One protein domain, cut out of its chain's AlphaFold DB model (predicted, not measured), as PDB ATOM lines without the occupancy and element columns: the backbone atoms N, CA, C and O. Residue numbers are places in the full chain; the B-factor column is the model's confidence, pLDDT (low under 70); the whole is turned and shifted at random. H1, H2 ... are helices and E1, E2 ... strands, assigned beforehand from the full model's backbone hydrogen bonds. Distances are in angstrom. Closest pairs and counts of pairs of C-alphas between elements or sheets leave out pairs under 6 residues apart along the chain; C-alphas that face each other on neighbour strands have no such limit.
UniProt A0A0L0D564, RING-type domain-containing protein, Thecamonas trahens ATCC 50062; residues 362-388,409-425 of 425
ATOM      1  N   ILE A 362      30.377  -3.372  23.046       88.69
ATOM      2  CA  ILE A 362      31.437  -4.100  22.354       88.69
ATOM      3  C   ILE A 362      32.481  -3.092  21.889       88.69
ATOM      4  O   ILE A 362      32.238  -2.280  20.991       88.69
ATOM      5  N   ALA A 363      33.655  -3.144  22.516       89.44
ATOM      6  CA  ALA A 363      34.803  -2.336  22.130       89.44
ATOM      7  C   ALA A 363      35.392  -2.821  20.799       89.44
ATOM      8  O   ALA A 363      35.409  -4.018  20.505       89.44
ATOM      9  N   CYS A 364      35.906  -1.888  20.000       89.38
ATOM     10  CA  CYS A 364      36.614  -2.231  18.781       89.38
ATOM     11  C   CYS A 364      38.016  -2.774  19.107       89.38
ATOM     12  O   CYS A 364      38.772  -2.128  19.821       89.38
ATOM     13  N   ASP A 365      38.383  -3.931  18.557       88.31
ATOM     14  CA  ASP A 365      39.716  -4.545  18.647       88.31
ATOM     15  C   ASP A 365      40.679  -4.105  17.528       88.31
ATOM     16  O   ASP A 365      41.800  -4.604  17.442       88.31
ATOM     17  N   GLY A 366      40.266  -3.172  16.664       87.56
ATOM     18  CA  GLY A 366      41.143  -2.599  15.646       87.56
ATOM     19  C   GLY A 366      42.288  -1.805  16.281       87.56
ATOM     20  O   GLY A 366      42.061  -1.002  17.184       87.56
ATOM     21  N   GLU A 367      43.514  -1.996  15.794       84.88
ATOM     22  CA  GLU A 367      44.702  -1.315  16.324       84.88
ATOM     23  C   GLU A 367      44.542   0.215  16.259       84.88
ATOM     24  O   GLU A 367      44.227   0.780  15.210       84.88
ATOM     25  N   GLY A 368      44.693   0.884  17.407       81.56
ATOM     26  CA  GLY A 368      44.504   2.334  17.543       81.56
ATOM     27  C   GLY A 368      43.046   2.813  17.521       81.56
ATOM     28  O   GLY A 368      42.793   4.007  17.689       81.56
ATOM     29  N   CYS A 369      42.070   1.917  17.355       83.31
ATOM     30  CA  CYS A 369      40.664   2.286  17.374       83.31
ATOM     31  C   CYS A 369      40.146   2.370  18.811       83.31
ATOM     32  O   CYS A 369      40.103   1.388  19.541       83.31
ATOM     33  N   CYS A 370      39.681   3.551  19.188       80.44
ATOM     34  CA  CYS A 370      39.051   3.805  20.479       80.44
ATOM     35  C   CYS A 370      37.511   3.786  20.398       80.44
ATOM     36  O   CYS A 370      36.836   4.250  21.310       80.44
ATOM     37  N   TYR A 371      36.944   3.277  19.296       84.88
ATOM     38  CA  TYR A 371      35.498   3.185  19.091       84.88
ATOM     39  C   TYR A 371      34.912   1.871  19.649       84.88
ATOM     40  O   TYR A 371      35.630   0.934  19.982       84.88
ATOM     41  N   GLY A 372      33.588   1.777  19.697       85.06
ATOM     42  CA  GLY A 372      32.811   0.618  20.109       85.06
ATOM     43  C   GLY A 372      31.335   0.853  19.794       85.06
ATOM     44  O   GLY A 372      30.947   1.934  19.339       85.06
ATOM     45  N   PHE A 373      30.514  -0.173  19.963       85.75
ATOM     46  CA  PHE A 373      29.090  -0.121  19.647       85.75
ATOM     47  C   PHE A 373      28.268  -0.849  20.705       85.75
ATOM     48  O   PHE A 373      28.736  -1.785  21.344       85.75
ATOM     49  N   VAL A 374      27.025  -0.405  20.869       82.88
ATOM     50  CA  VAL A 374      26.055  -1.023  21.774       82.88
ATOM     51  C   VAL A 374      25.253  -2.067  21.006       82.88
ATOM     52  O   VAL A 374      24.679  -1.775  19.956       82.88
ATOM     53  N   GLN A 375      25.211  -3.283  21.533       82.31
ATOM     54  CA  GLN A 375      24.337  -4.358  21.098       82.31
ATOM     55  C   GLN A 375      22.967  -4.173  21.750       82.31
ATOM     56  O   GLN A 375      22.810  -4.317  22.955       82.31
ATOM     57  N   SER A 376      21.954  -3.829  20.959       74.69
ATOM     58  CA  SER A 376      20.584  -3.733  21.466       74.69
ATOM     59  C   SER A 376      20.052  -5.128  21.821       74.69
ATOM     60  O   SER A 376      19.812  -5.928  20.911       74.69
ATOM     61  N   ALA A 377      19.812  -5.398  23.109       67.06
ATOM     62  CA  ALA A 377      19.256  -6.666  23.600       67.06
ATOM     63  C   ALA A 377      17.899  -7.022  22.955       67.06
ATOM     64  O   ALA A 377      17.622  -8.184  22.663       67.06
ATOM     65  N   GLU A 378      17.079  -6.015  22.631       66.19
ATOM     66  CA  GLU A 378      15.777  -6.199  21.967       66.19
ATOM     67  C   GLU A 378      15.890  -6.902  20.605       66.19
ATOM     68  O   GLU A 378      14.990  -7.637  20.197       66.19
ATOM     69  N   ARG A 379      17.017  -6.727  19.904       58.28
ATOM     70  CA  ARG A 379      17.254  -7.398  18.620       58.28
ATOM     71  C   ARG A 379      17.715  -8.836  18.772       58.28
ATOM     72  O   ARG A 379      17.490  -9.616  17.857       58.28
ATOM     73  N   GLU A 380      18.339  -9.187  19.888       59.25
ATOM     74  CA  GLU A 380      18.786 -10.556  20.147       59.25
ATOM     75  C   GLU A 380      17.590 -11.446  20.494       59.25
ATOM     76  O   GLU A 380      17.430 -12.509  19.899       59.25
ATOM     77  N   ALA A 381      16.660 -10.934  21.308       63.19
ATOM     78  CA  ALA A 381      15.378 -11.592  21.561       63.19
ATOM     79  C   ALA A 381      14.545 -11.758  20.273       63.19
ATOM     80  O   ALA A 381      14.014 -12.836  20.010       63.19
ATOM     81  N   ALA A 382      14.485 -10.723  19.424       62.72
ATOM     82  CA  ALA A 382      13.797 -10.813  18.134       62.72
ATOM     83  C   ALA A 382      14.508 -11.762  17.148       62.72
ATOM     84  O   ALA A 382      13.851 -12.464  16.383       62.72
ATOM     85  N   ALA A 383      15.842 -11.810  17.159       60.81
ATOM     86  CA  ALA A 383      16.622 -12.727  16.333       60.81
ATOM     87  C   ALA A 383      16.434 -14.186  16.760       60.81
ATOM     88  O   ALA A 383      16.252 -15.038  15.890       60.81
ATOM     89  N   GLU A 384      16.429 -14.471  18.066       64.56
ATOM     90  CA  GLU A 384      16.133 -15.806  18.593       64.56
ATOM     91  C   GLU A 384      14.697 -16.232  18.279       64.56
ATOM     92  O   GLU A 384      14.483 -17.370  17.865       64.56
ATOM     93  N   GLU A 385      13.712 -15.335  18.390       68.31
ATOM     94  CA  GLU A 385      12.318 -15.646  18.046       68.31
ATOM     95  C   GLU A 385      12.142 -15.901  16.537       68.31
ATOM     96  O   GLU A 385      11.445 -16.837  16.125       68.31
ATOM     97  N   VAL A 386      12.832 -15.129  15.691       65.62
ATOM     98  CA  VAL A 386      12.853 -15.347  14.236       65.62
ATOM     99  C   VAL A 386      13.579 -16.646  13.882       65.62
ATOM    100  O   VAL A 386      13.085 -17.383  13.038       65.62
ATOM    101  N   TRP A 387      14.687 -17.000  14.539       58.62
ATOM    102  CA  TRP A 387      15.376 -18.282  14.318       58.62
ATOM    103  C   TRP A 387      14.598 -19.487  14.860       58.62
ATOM    104  O   TRP A 387      14.648 -20.568  14.277       58.62
ATOM    105  N   ALA A 388      13.846 -19.315  15.946       64.44
ATOM    106  CA  ALA A 388      12.976 -20.355  16.485       64.44
ATOM    107  C   ALA A 388      11.751 -20.615  15.589       64.44
ATOM    108  O   ALA A 388      11.218 -21.726  15.582       64.44
ATOM    109  N   PRO A 409      21.970 -10.546  12.651       59.62
ATOM    110  CA  PRO A 409      22.658 -11.655  13.306       59.62
ATOM    111  C   PRO A 409      23.441 -12.484  12.277       59.62
ATOM    112  O   PRO A 409      22.883 -12.897  11.261       59.62
ATOM    113  N   GLY A 410      24.728 -12.728  12.539       70.75
ATOM    114  CA  GLY A 410      25.603 -13.539  11.683       70.75
ATOM    115  C   GLY A 410      26.405 -12.782  10.616       70.75
ATOM    116  O   GLY A 410      27.293 -13.382  10.011       70.75
ATOM    117  N   GLU A 411      26.168 -11.484  10.398       76.75
ATOM    118  CA  GLU A 411      27.041 -10.675   9.535       76.75
ATOM    119  C   GLU A 411      28.255 -10.135  10.313       76.75
ATOM    120  O   GLU A 411      28.117  -9.728  11.472       76.75
ATOM    121  N   PRO A 412      29.457 -10.105   9.700       77.88
ATOM    122  CA  PRO A 412      30.614  -9.460  10.305       77.88
ATOM    123  C   PRO A 412      30.309  -7.976  10.529       77.88
ATOM    124  O   PRO A 412      29.912  -7.256   9.608       77.88
ATOM    125  N   ARG A 413      30.490  -7.509  11.766       82.44
ATOM    126  CA  ARG A 413      30.234  -6.108  12.120       82.44
ATOM    127  C   ARG A 413      31.444  -5.282  11.721       82.44
ATOM    128  O   ARG A 413      32.567  -5.644  12.054       82.44
ATOM    129  N   VAL A 414      31.239  -4.170  11.027       86.38
ATOM    130  CA  VAL A 414      32.339  -3.306  10.583       86.38
ATOM    131  C   VAL A 414      32.353  -2.047  11.440       86.38
ATOM    132  O   VAL A 414      31.370  -1.306  11.489       86.38
ATOM    133  N   CYS A 415      33.470  -1.788  12.116       84.94
ATOM    134  CA  CYS A 415      33.645  -0.572  12.894       84.94
ATOM    135  C   CYS A 415      33.485   0.658  11.993       84.94
ATOM    136  O   CYS A 415      34.225   0.845  11.030       84.94
ATOM    137  N   SER A 416      32.553   1.549  12.333       83.00
ATOM    138  CA  SER A 416      32.244   2.710  11.489       83.00
ATOM    139  C   SER A 416      33.322   3.805  11.460       83.00
ATOM    140  O   SER A 416      33.147   4.817  10.778       83.00
ATOM    141  N   VAL A 417      34.395   3.618  12.235       82.88
ATOM    142  CA  VAL A 417      35.523   4.546  12.355       82.88
ATOM    143  C   VAL A 417      36.755   3.998  11.637       82.88
ATOM    144  O   VAL A 417      37.265   4.660  10.741       82.88
ATOM    145  N   CYS A 418      37.211   2.786  11.972       85.62
ATOM    146  CA  CYS A 418      38.423   2.199  11.384       85.62
ATOM    147  C   CYS A 418      38.158   1.156  10.285       85.62
ATOM    148  O   CYS A 418      39.099   0.646   9.690       85.62
ATOM    149  N   SER A 419      36.894   0.828  10.000       88.94
ATOM    150  CA  SER A 419      36.491  -0.239   9.065       88.94
ATOM    151  C   SER A 419      36.975  -1.650   9.438       88.94
ATOM    152  O   SER A 419      36.903  -2.559   8.612       88.94
ATOM    153  N   HIS A 420      37.442  -1.860  10.674       88.62
ATOM    154  CA  HIS A 420      37.824  -3.181  11.178       88.62
ATOM    155  C   HIS A 420      36.605  -4.098  11.289       88.62
ATOM    156  O   HIS A 420      35.549  -3.674  11.763       88.62
ATOM    157  N   SER A 421      36.747  -5.343  10.839       88.94
ATOM    158  CA  SER A 421      35.684  -6.345  10.883       88.94
ATOM    159  C   SER A 421      35.762  -7.158  12.174       88.94
ATOM    160  O   SER A 421      36.718  -7.904  12.380       88.94
ATOM    161  N   HIS A 422      34.726  -7.071  12.997       82.31
ATOM    162  CA  HIS A 422      34.535  -7.913  14.168       82.31
ATOM    163  C   HIS A 422      33.888  -9.233  13.760       82.31
ATOM    164  O   HIS A 422      32.958  -9.259  12.943       82.31
ATOM    165  N   ALA A 423      34.368 -10.327  14.351       79.50
ATOM    166  CA  ALA A 423      33.715 -11.619  14.208       79.50
ATOM    167  C   ALA A 423      32.253 -11.514  14.689       79.50
ATOM    168  O   ALA A 423      31.994 -10.822  15.677       79.50
ATOM    169  N   PRO A 424      31.297 -12.160  13.998       72.88
ATOM    170  CA  PRO A 424      29.933 -12.247  14.495       72.88
ATOM    171  C   PRO A 424      29.948 -12.930  15.869       72.88
ATOM    172  O   PRO A 424      30.606 -13.961  16.030       72.88
ATOM    173  N   CYS A 425      29.290 -12.300  16.845       59.72
ATOM    174  CA  CYS A 425      29.086 -12.853  18.183       59.72
ATOM    175  C   CYS A 425      28.224 -14.114  18.134       59.72
ATOM    176  O   CYS A 425      27.277 -14.132  17.308       59.72
TER     177      CYS A 425
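What this domain is: This is residues 362 to 388 and 409 to 425 of the 425 residues of the protein "RING-type domain-containing protein" of Thecamonas trahens ATCC 50062 (UniProt A0A0L0D564). There is little regular structure: two looped stretches, residues 362 to 374 and 409 to 425, each folded back on itself by a short antiparallel pairing, make one end of a rod, and helix H1 makes the other. The printed part has 44 residues, with one named strand and then one named helix, E1 and H1. The class is mostly helix, though the named elements hold only 15 residues. The whole is loose, with a radius of gyration of the C-alphas of 12.1 A and spans of 38 by 15 by 13 A.

Where its parts are: C-alpha 362 stands at (31.437, -4.100, 22.354). E1 is residues 372 to 374, 7.1 A long. H1 is residues 377 to 388, 16.7 A long, from C-alpha 377 at (19.256, -6.666, 23.600) to C-alpha 388 at (12.976, -20.355, 16.485).

How they stand to each other: Residues 362 to 363 pair antiparallel with residues 372 to 373 of E1, which pairs with no named strand. A tight link of 2 residues joins E1 to H1, yet the two are apart. In H1 every O i to N i+4 pair is within hydrogen-bond range. Residues 413 to 414 pair antiparallel with residues 421 to 422.

The domain as a whole: The C-alphas of Gly 368 and Ala 388 are the two farthest apart, at 38.9 A. Residues 389 to 408 are not printed; C-alphas 388 and 409 are 13.4 A apart across the cut. The model's pLDDT is under 70 at residues 377 to 388, 409 and 425.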